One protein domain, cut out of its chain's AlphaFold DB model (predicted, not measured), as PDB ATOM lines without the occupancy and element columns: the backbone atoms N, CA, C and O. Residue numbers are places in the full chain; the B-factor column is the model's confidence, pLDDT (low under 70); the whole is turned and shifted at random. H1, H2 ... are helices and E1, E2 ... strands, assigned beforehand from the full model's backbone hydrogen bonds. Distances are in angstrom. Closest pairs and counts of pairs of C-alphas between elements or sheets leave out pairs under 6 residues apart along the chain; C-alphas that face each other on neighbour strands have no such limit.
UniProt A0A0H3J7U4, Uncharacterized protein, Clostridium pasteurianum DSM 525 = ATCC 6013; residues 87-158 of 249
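What this domain is: This is residues 87 to 158 of the 249 residues of an uncharacterized protein of Clostridium pasteurianum DSM 525 = ATCC 6013 (UniProt A0A0H3J7U4). A four-stranded meander, E3 to E6, makes a twisted wall. One of its faces is covered by helix H1, over E3 and E4, and by the small hairpin E1 and E2, which sits beside H1 toward the E6 edge; the other face is bare. The printed part has 72 residues, with one named helix and six named strands in the order H1 E1 E2 E3 E4 E5 E6, and its class is mixed, helices and strands. The larger sheet runs E3, E4, E5, E6, all antiparallel, and E1 and E2 form a second antiparallel sheet. The whole is compact, with a radius of gyration of the C-alphas of 10.7 A and a rounded outline of 28 by 24 by 23 A.

Where its parts are: In the larger sheet, E3 is residues 124 to 130, 16.9 A long, beginning at C-alpha 124 (1.608, -45.692, 21.574). E4 is residues 135 to 140, 16.3 A, E5 residues 143 to 148, 16.4 A, and E6 residues 153 to 156, ending at C-alpha 156 (14.417, -41.288, 24.975). H1 is residues 87 to 98, 16.6 A, beginning at C-alpha 87 (-1.611, -49.537, 26.816). E1 is residues 103 to 106 and E2 residues 109 to 112.

How they stand to each other: E3, E4, E5 and E6 form a meander, each strand the antiparallel neighbour of the one before, with E3 and E6 as edge strands; the sheet is twisted, its C-alphas up to 4.2 A off the best plane. Within hydrogen-bond range are N 128 and O 137, 2.9 A, in the hairpin E3 and E4; N 138 and O 145, 2.9 A, in the hairpin E4 and E5; and N 146 and O 155, 2.8 A, in the hairpin E5 and E6. H1 is on this sheet in two layers, a helix on one face of a sheet, at a height over the sheet of 10.3 A. It lies over E3 and E4 and runs along the strands, at 20 degrees to E3 on the local plane. The closest C-alphas of H1 and E3 are those of Glu 87 and Val 124, 7.3 A apart. Every O i to N i+4 pair in H1 is within hydrogen-bond range. The closest C-alphas of H1 and E1 are those of Ile 92 and Ile 105, 7.1 A apart. In the hairpin E1 and E2, N 111 and O 104 are 2.8 A apart, within hydrogen-bond range. The closest C-alphas of E2 and E6 are those of Asn 112 and Lys 153, 6.9 A apart. E2 and E5 are apart.

The domain as a whole: The two C-alphas farthest apart, those of Lys 99 and Glu 142, are 28.8 A apart. The printed part has no cut. The link from E2 to E3, 11 residues, is long, and in it residues 119 to 120 pair antiparallel with residues 109 to 110 of E2; the other links are tight. The mean pLDDT of the printed part is 87.1, and residues 115 and 158 are under 70.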
ATOM      1  N   GLU A  87      -3.036 -49.798  26.628       87.88
ATOM      2  CA  GLU A  87      -1.611 -49.537  26.816       87.88
ATOM      3  C   GLU A  87      -1.363 -48.916  28.192       87.88
ATOM      4  O   GLU A  87      -0.537 -49.419  28.954       87.88
ATOM      5  N   GLU A  88      -2.155 -47.907  28.562       92.00
ATOM      6  CA  GLU A  88      -2.137 -47.306  29.893       92.00
ATOM      7  C   GLU A  88      -2.372 -48.352  30.986       92.00
ATOM      8  O   GLU A  88      -1.554 -48.498  31.897       92.00
ATOM      9  N   ARG A  89      -3.448 -49.138  30.876       92.88
ATOM     10  CA  ARG A  89      -3.775 -50.197  31.847       92.88
ATOM     11  C   ARG A  89      -2.622 -51.187  32.000       92.88
ATOM     12  O   ARG A  89      -2.299 -51.584  33.120       92.88
ATOM     13  N   TYR A  90      -1.994 -51.566  30.887       90.38
ATOM     14  CA  TYR A  90      -0.877 -52.502  30.882       90.38
ATOM     15  C   TYR A  90       0.359 -51.933  31.587       90.38
ATOM     16  O   TYR A  90       0.964 -52.627  32.407       90.38
ATOM     17  N   VAL A  91       0.700 -50.664  31.348       91.75
ATOM     18  CA  VAL A  91       1.807 -50.007  32.058       91.75
ATOM     19  C   VAL A  91       1.487 -49.854  33.546       91.75
ATOM     20  O   VAL A  91       2.341 -50.182  34.368       91.75
ATOM     21  N   ILE A  92       0.265 -49.452  33.924       93.19
ATOM     22  CA  ILE A  92      -0.152 -49.368  35.338       93.19
ATOM     23  C   ILE A  92       0.033 -50.727  36.036       93.19
ATOM     24  O   ILE A  92       0.540 -50.791  37.159       93.19
ATOM     25  N   ASP A  93      -0.367 -51.827  35.394       91.38
ATOM     26  CA  ASP A  93      -0.184 -53.176  35.937       91.38
ATOM     27  C   ASP A  93       1.301 -53.530  36.130       91.38
ATOM     28  O   ASP A  93       1.661 -54.081  37.175       91.38
ATOM     29  N   ILE A  94       2.168 -53.176  35.174       91.69
ATOM     30  CA  ILE A  94       3.617 -53.402  35.275       91.69
ATOM     31  C   ILE A  94       4.217 -52.603  36.436       91.69
ATOM     32  O   ILE A  94       4.933 -53.185  37.249       91.69
ATOM     33  N   LEU A  95       3.904 -51.306  36.549       93.75
ATOM     34  CA  LEU A  95       4.441 -50.437  37.603       93.75
ATOM     35  C   LEU A  95       4.053 -50.924  39.007       93.75
ATOM     36  O   LEU A  95       4.873 -50.895  39.927       93.75
ATOM     37  N   GLU A  96       2.824 -51.417  39.181       91.25
ATOM     38  CA  GLU A  96       2.402 -52.024  40.445       91.25
ATOM     39  C   GLU A  96       3.113 -53.354  40.728       91.25
ATOM     40  O   GLU A  96       3.492 -53.616  41.876       91.25
ATOM     41  N   GLU A  97       3.306 -54.196  39.707       91.50
ATOM     42  CA  GLU A  97       4.032 -55.462  39.846       91.50
ATOM     43  C   GLU A  97       5.487 -55.222  40.272       91.50
ATOM     44  O   GLU A  97       5.986 -55.895  41.183       91.50
ATOM     45  N   THR A  98       6.154 -54.245  39.651       90.06
ATOM     46  CA  THR A  98       7.542 -53.878  39.960       90.06
ATOM     47  C   THR A  98       7.674 -52.995  41.193       90.06
ATOM     48  O   THR A  98       8.782 -52.862  41.711       90.06
ATOM     49  N   LYS A  99       6.555 -52.477  41.720       91.62
ATOM     50  CA  LYS A  99       6.493 -51.543  42.855       91.62
ATOM     51  C   LYS A  99       7.327 -50.290  42.615       91.62
ATOM     52  O   LYS A  99       8.049 -49.857  43.510       91.62
ATOM     53  N   SER A 100       7.239 -49.747  41.406       88.94
ATOM     54  CA  SER A 100       7.958 -48.529  41.050       88.94
ATOM     55  C   SER A 100       7.394 -47.333  41.824       88.94
ATOM     56  O   SER A 100       6.180 -47.143  41.872       88.94
ATOM     57  N   GLU A 101       8.260 -46.544  42.463       89.25
ATOM     58  CA  GLU A 101       7.857 -45.435  43.345       89.25
ATOM     59  C   GLU A 101       7.946 -44.060  42.661       89.25
ATOM     60  O   GLU A 101       7.157 -43.167  42.973       89.25
ATOM     61  N   ASN A 102       8.891 -43.875  41.733       90.19
ATOM     62  CA  ASN A 102       9.133 -42.603  41.042       90.19
ATOM     63  C   ASN A 102       8.555 -42.541  39.623       90.19
ATOM     64  O   ASN A 102       8.645 -41.487  38.990       90.19
ATOM     65  N   LEU A 103       7.971 -43.637  39.133       92.56
ATOM     66  CA  LEU A 103       7.225 -43.696  37.875       92.56
ATOM     67  C   LEU A 103       5.729 -43.726  38.180       92.56
ATOM     68  O   LEU A 103       5.282 -44.511  39.014       92.56
ATOM     69  N   TYR A 104       4.961 -42.876  37.509       91.00
ATOM     70  CA  TYR A 104       3.520 -42.774  37.714       91.00
ATOM     71  C   TYR A 104       2.822 -42.382  36.417       91.00
ATOM     72  O   TYR A 104       3.445 -41.809  35.528       91.00
ATOM     73  N   ILE A 105       1.532 -42.697  36.327       90.94
ATOM     74  CA  ILE A 105       0.691 -42.297  35.203       90.94
ATOM     75  C   ILE A 105      -0.355 -41.305  35.690       90.94
ATOM     76  O   ILE A 105      -0.988 -41.529  36.724       90.94
ATOM     77  N   ILE A 106      -0.520 -40.212  34.951       85.75
ATOM     78  CA  ILE A 106      -1.572 -39.224  35.169       85.75
ATOM     79  C   ILE A 106      -2.079 -38.720  33.820       85.75
ATOM     80  O   ILE A 106      -1.280 -38.408  32.946       85.75
ATOM     81  N   ASP A 107      -3.399 -38.650  33.646       86.38
ATOM     82  CA  ASP A 107      -4.042 -38.200  32.403       86.38
ATOM     83  C   ASP A 107      -3.530 -38.938  31.146       86.38
ATOM     84  O   ASP A 107      -3.331 -38.330  30.099       86.38
ATOM     85  N   GLY A 108      -3.277 -40.249  31.257       89.31
ATOM     86  CA  GLY A 108      -2.731 -41.062  30.164       89.31
ATOM     87  C   GLY A 108      -1.235 -40.864  29.900       89.31
ATOM     88  O   GLY A 108      -0.696 -41.494  28.998       89.31
ATOM     89  N   ILE A 109      -0.536 -40.045  30.688       92.31
ATOM     90  CA  ILE A 109       0.881 -39.729  30.493       92.31
ATOM     91  C   ILE A 109       1.726 -40.470  31.529       92.31
ATOM     92  O   ILE A 109       1.499 -40.338  32.733       92.31
ATOM     93  N   LEU A 110       2.726 -41.232  31.077       94.00
ATOM     94  CA  LEU A 110       3.756 -41.820  31.931       94.00
ATOM     95  C   LEU A 110       4.821 -40.770  32.261       94.00
ATOM     96  O   LEU A 110       5.515 -40.267  31.379       94.00
ATOM     97  N   CYS A 111       4.990 -40.497  33.550       91.75
ATOM     98  CA  CYS A 111       5.894 -39.482  34.071       91.75
ATOM     99  C   CYS A 111       6.932 -40.079  35.030       91.75
ATOM    100  O   CYS A 111       6.731 -41.130  35.649       91.75
ATOM    101  N   ASN A 112       8.025 -39.339  35.223       90.81
ATOM    102  CA  ASN A 112       9.031 -39.603  36.244       90.81
ATOM    103  C   ASN A 112       9.200 -38.396  37.180       90.81
ATOM    104  O   ASN A 112       9.262 -37.262  36.721       90.81
ATOM    105  N   ILE A 113       9.337 -38.611  38.492       82.00
ATOM    106  CA  ILE A 113       9.508 -37.508  39.467       82.00
ATOM    107  C   ILE A 113      10.817 -36.714  39.248       82.00
ATOM    108  O   ILE A 113      10.900 -35.540  39.619       82.00
ATOM    109  N   GLY A 114      11.852 -37.348  38.692       74.00
ATOM    110  CA  GLY A 114      13.207 -36.804  38.568       74.00
ATOM    111  C   GLY A 114      13.700 -36.551  37.142       74.00
ATOM    112  O   GLY A 114      14.849 -36.129  37.001       74.00
ATOM    113  N   ASN A 115      12.889 -36.800  36.111       69.06
ATOM    114  CA  ASN A 115      13.270 -36.597  34.711       69.06
ATOM    115  C   ASN A 115      12.265 -35.701  33.973       69.06
ATOM    116  O   ASN A 115      11.125 -35.576  34.403       69.06
ATOM    117  N   GLU A 116      12.706 -35.071  32.884       74.62
ATOM    118  CA  GLU A 116      11.888 -34.163  32.065       74.62
ATOM    119  C   GLU A 116      11.067 -34.895  30.994       74.62
ATOM    120  O   GLU A 116      10.187 -34.286  30.397       74.62
ATOM    121  N   TYR A 117      11.340 -36.182  30.749       83.75
ATOM    122  CA  TYR A 117      10.607 -36.956  29.748       83.75
ATOM    123  C   TYR A 117       9.265 -37.453  30.283       83.75
ATOM    124  O   TYR A 117       9.181 -38.045  31.364       83.75
ATOM    125  N   GLU A 118       8.247 -37.241  29.463       89.94
ATOM    126  CA  GLU A 118       6.865 -37.657  29.645       89.94
ATOM    127  C   GLU A 118       6.450 -38.409  28.375       89.94
ATOM    128  O   GLU A 118       6.845 -38.010  27.282       89.94
ATOM    129  N   ILE A 119       5.707 -39.508  28.513       91.12
ATOM    130  CA  ILE A 119       5.274 -40.331  27.373       91.12
ATOM    131  C   ILE A 119       3.751 -40.380  27.370       91.12
ATOM    132  O   ILE A 119       3.159 -40.902  28.315       91.12
ATOM    133  N   ASP A 120       3.123 -39.861  26.317       91.81
ATOM    134  CA  ASP A 120       1.677 -39.969  26.119       91.81
ATOM    135  C   ASP A 120       1.314 -41.402  25.700       91.81
ATOM    136  O   ASP A 120       1.643 -41.860  24.606       91.81
ATOM    137  N   LEU A 121       0.634 -42.138  26.583       90.44
ATOM    138  CA  LEU A 121       0.268 -43.534  26.343       90.44
ATOM    139  C   LEU A 121      -0.918 -43.684  25.380       90.44
ATOM    140  O   LEU A 121      -1.259 -44.809  25.009       90.44
ATOM    141  N   SER A 122      -1.555 -42.582  24.973       86.44
ATOM    142  CA  SER A 122      -2.624 -42.594  23.971       86.44
ATOM    143  C   SER A 122      -2.106 -42.644  22.529       86.44
ATOM    144  O   SER A 122      -2.854 -43.057  21.640       86.44
ATOM    145  N   CYS A 123      -0.827 -42.311  22.310       85.31
ATOM    146  CA  CYS A 123      -0.156 -42.309  21.003       85.31
ATOM    147  C   CYS A 123       0.795 -43.504  20.797       85.31
ATOM    148  O   CYS A 123       1.646 -43.488  19.912       85.31
ATOM    149  N   VAL A 124       0.683 -44.552  21.618       83.75
ATOM    150  CA  VAL A 124       1.608 -45.692  21.574       83.75
ATOM    151  C   VAL A 124       1.340 -46.585  20.363       83.75
ATOM    152  O   VAL A 124       0.299 -47.235  20.269       83.75
ATOM    153  N   ASP A 125       2.334 -46.690  19.483       82.50
ATOM    154  CA  ASP A 125       2.328 -47.585  18.321       82.50
ATOM    155  C   ASP A 125       2.773 -49.005  18.689       82.50
ATOM    156  O   ASP A 125       2.263 -50.003  18.167       82.50
ATOM    157  N   ALA A 126       3.753 -49.109  19.591       80.69
ATOM    158  CA  ALA A 126       4.307 -50.381  20.034       80.69
ATOM    159  C   ALA A 126       4.777 -50.320  21.488       80.69
ATOM    160  O   ALA A 126       5.394 -49.353  21.926       80.69
ATOM    161  N   LEU A 127       4.536 -51.403  22.227       88.06
ATOM    162  CA  LEU A 127       4.965 -51.551  23.613       88.06
ATOM    163  C   LEU A 127       5.452 -52.977  23.871       88.06
ATOM    164  O   LEU A 127       4.765 -53.953  23.567       88.06
ATOM    165  N   SER A 128       6.637 -53.102  24.467       83.56
ATOM    166  CA  SER A 128       7.230 -54.383  24.851       83.56
ATOM    167  C   SER A 128       7.752 -54.337  26.280       83.56
ATOM    168  O   SER A 128       8.507 -53.440  26.642       83.56
ATOM    169  N   TYR A 129       7.386 -55.331  27.089       87.44
ATOM    170  CA  TYR A 129       7.870 -55.481  28.459       87.44
ATOM    171  C   TYR A 129       8.823 -56.677  28.579       87.44
ATOM    172  O   TYR A 129       8.419 -57.837  28.451       87.44
ATOM    173  N   ASN A 130      10.093 -56.405  28.886       80.56
ATOM    174  CA  ASN A 130      11.086 -57.426  29.196       80.56
ATOM    175  C   ASN A 130      11.120 -57.676  30.709       80.56
ATOM    176  O   ASN A 130      11.879 -57.061  31.458       80.56
ATOM    177  N   ARG A 131      10.291 -58.615  31.173       77.31
ATOM    178  CA  ARG A 131      10.194 -58.966  32.599       77.31
ATOM    179  C   ARG A 131      11.520 -59.420  33.238       77.31
ATOM    180  O   ARG A 131      11.785 -58.979  34.350       77.31
ATOM    181  N   PRO A 132      12.353 -60.281  32.612       78.38
ATOM    182  CA  PRO A 132      13.663 -60.644  33.162       78.38
ATOM    183  C   PRO A 132      14.602 -59.466  33.430       78.38
ATOM    184  O   PRO A 132      15.344 -59.499  34.409       78.38
ATOM    185  N   GLU A 133      14.586 -58.459  32.558       78.38
ATOM    186  CA  GLU A 133      15.452 -57.280  32.663       78.38
ATOM    187  C   GLU A 133      14.762 -56.088  33.339       78.38
ATOM    188  O   GLU A 133      15.408 -55.076  33.592       78.38
ATOM    189  N   CYS A 134      13.477 -56.226  33.681       86.75
ATOM    190  CA  CYS A 134      12.644 -55.190  34.287       86.75
ATOM    191  C   CYS A 134      12.690 -53.865  33.507       86.75
ATOM    192  O   CYS A 134      12.909 -52.805  34.092       86.75
ATOM    193  N   ASN A 135      12.464 -53.924  32.195       89.25
ATOM    194  CA  ASN A 135      12.397 -52.732  31.354       89.25
ATOM    195  C   ASN A 135      11.222 -52.766  30.370       89.25
ATOM    196  O   ASN A 135      10.716 -53.838  30.024       89.25
ATOM    197  N   ILE A 136      10.776 -51.580  29.962       89.12
ATOM    198  CA  ILE A 136       9.730 -51.383  28.955       89.12
ATOM    199  C   ILE A 136      10.336 -50.609  27.785       89.12
ATOM    200  O   ILE A 136      11.025 -49.612  27.992       89.12
ATOM    201  N   TYR A 137      10.052 -51.060  26.569       88.44
ATOM    202  CA  TYR A 137      10.287 -50.310  25.343       88.44
ATOM    203  C   TYR A 137       8.948 -49.798  24.823       88.44
ATOM    204  O   TYR A 137       8.014 -50.592  24.683       88.44
ATOM    205  N   ILE A 138       8.858 -48.497  24.557       88.06
ATOM    206  CA  ILE A 138       7.673 -47.846  23.989       88.06
ATOM    207  C   ILE A 138       8.078 -47.115  22.711       88.06
ATOM    208  O   ILE A 138       9.096 -46.432  22.695       88.06
ATOM    209  N   THR A 139       7.273 -47.246  21.664       84.69
ATOM    210  CA  THR A 139       7.326 -46.401  20.467       84.69
ATOM    211  C   THR A 139       6.049 -45.574  20.413       84.69
ATOM    212  O   THR A 139       4.962 -46.144  20.526       84.69
ATOM    213  N   SER A 140       6.186 -44.257  20.282       85.12
ATOM    214  CA  SER A 140       5.077 -43.298  20.254       85.12
ATOM    215  C   SER A 140       5.438 -42.148  19.323       85.12
ATOM    216  O   SER A 140       6.461 -41.513  19.551       85.12
ATOM    217  N   ASP A 141       4.616 -41.875  18.309       80.50
ATOM    218  CA  ASP A 141       4.807 -40.753  17.372       80.50
ATOM    219  C   ASP A 141       6.248 -40.661  16.813       80.50
ATOM    220  O   ASP A 141       6.868 -39.603  16.824       80.50
ATOM    221  N   GLU A 142       6.793 -41.788  16.336       75.12
ATOM    222  CA  GLU A 142       8.172 -41.930  15.807       75.12
ATOM    223  C   GLU A 142       9.303 -41.833  16.856       75.12
ATOM    224  O   GLU A 142      10.454 -42.156  16.553       75.12
ATOM    225  N   GLU A 143       8.994 -41.503  18.110       83.94
ATOM    226  CA  GLU A 143       9.947 -41.509  19.219       83.94
ATOM    227  C   GLU A 143      10.024 -42.895  19.872       83.94
ATOM    228  O   GLU A 143       9.031 -43.616  20.015       83.94
ATOM    229  N   GLN A 144      11.227 -43.283  20.301       88.00
ATOM    230  CA  GLN A 144      11.450 -44.525  21.037       88.00
ATOM    231  C   GLN A 144      11.902 -44.222  22.456       88.00
ATOM    232  O   GLN A 144      12.821 -43.442  22.692       88.00
ATOM    233  N   PHE A 145      11.297 -44.907  23.413       91.69
ATOM    234  CA  PHE A 145      11.582 -44.758  24.825       91.69
ATOM    235  C   PHE A 145      11.997 -46.085  25.440       91.69
ATOM    236  O   PHE A 145      11.387 -47.131  25.208       91.69
ATOM    237  N   TYR A 146      13.014 -46.013  26.288       92.12
ATOM    238  CA  TYR A 146      13.425 -47.062  27.200       92.12
ATOM    239  C   TYR A 146      13.097 -46.652  28.627       92.12
ATOM    240  O   TYR A 146      13.536 -45.613  29.120       92.12
ATOM    241  N   ILE A 147      12.330 -47.492  29.308       93.44
ATOM    242  CA  ILE A 147      11.942 -47.287  30.697       93.44
ATOM    243  C   ILE A 147      12.622 -48.365  31.533       93.44
ATOM    244  O   ILE A 147      12.260 -49.541  31.478       93.44
ATOM    245  N   ASP A 148      13.602 -47.948  32.326       92.06
ATOM    246  CA  ASP A 148      14.264 -48.789  33.317       92.06
ATOM    247  C   ASP A 148      13.432 -48.790  34.605       92.06
ATOM    248  O   ASP A 148      13.367 -47.775  35.303       92.06
ATOM    249  N   LEU A 149      12.799 -49.918  34.940       92.44
ATOM    250  CA  LEU A 149      11.955 -50.028  36.136       92.44
ATOM    251  C   LEU A 149      12.767 -50.255  37.416       92.44
ATOM    252  O   LEU A 149      12.222 -50.112  38.508       92.44
ATOM    253  N   VAL A 150      14.049 -50.621  37.305       89.94
ATOM    254  CA  VAL A 150      14.944 -50.844  38.453       89.94
ATOM    255  C   VAL A 150      15.533 -49.524  38.923       89.94
ATOM    256  O   VAL A 150      15.553 -49.240  40.119       89.94
ATOM    257  N   ASN A 151      16.031 -48.729  37.977       90.75
ATOM    258  CA  ASN A 151      16.563 -47.396  38.246       90.75
ATOM    259  C   ASN A 151      15.481 -46.311  38.186       90.75
ATOM    260  O   ASN A 151      15.784 -45.156  38.473       90.75
ATOM    261  N   GLU A 152      14.251 -46.690  37.821       91.19
ATOM    262  CA  GLU A 152      13.082 -45.823  37.666       91.19
ATOM    263  C   GLU A 152      13.428 -44.589  36.838       91.19
ATOM    264  O   GLU A 152      13.391 -43.458  37.322       91.19
ATOM    265  N   LYS A 153      13.827 -44.822  35.585       91.19
ATOM    266  CA  LYS A 153      14.257 -43.782  34.650       91.19
ATOM    267  C   LYS A 153      13.586 -43.977  33.299       91.19
ATOM    268  O   LYS A 153      13.496 -45.093  32.805       91.19
ATOM    269  N   ILE A 154      13.173 -42.862  32.706       92.06
ATOM    270  CA  ILE A 154      12.741 -42.786  31.311       92.06
ATOM    271  C   ILE A 154      13.907 -42.241  30.488       92.06
ATOM    272  O   ILE A 154      14.482 -41.209  30.837       92.06
ATOM    273  N   GLU A 155      14.280 -42.930  29.425       89.94
ATOM    274  CA  GLU A 155      15.271 -42.488  28.451       89.94
ATOM    275  C   GLU A 155      14.606 -42.455  27.083       89.94
ATOM    276  O   GLU A 155      14.079 -43.465  26.633       89.94
ATOM    277  N   MET A 156      14.645 -41.309  26.412       87.44
ATOM    278  CA  MET A 156      14.417 -41.288  24.975       87.44
ATOM    279  C   MET A 156      15.635 -41.945  24.323       87.44
ATOM    280  O   MET A 156      16.774 -41.525  24.561       87.44
ATOM    281  N   LEU A 157      15.412 -43.010  23.562       79.00
ATOM    282  CA  LEU A 157      16.434 -43.752  22.831       79.00
ATOM    283  C   LEU A 157      16.807 -42.988  21.560       79.00
ATOM    284  O   LEU A 157      16.667 -43.498  20.458       79.00
ATOM    285  N   GLY A 158      17.265 -41.750  21.761       57.72
ATOM    286  CA  GLY A 158      17.410 -40.753  20.713       57.72
ATOM    287  C   GLY A 158      16.087 -40.459  19.989       57.72
ATOM    288  O   GLY A 158      15.156 -41.256  19.964       57.72
TER     289      GLY A 158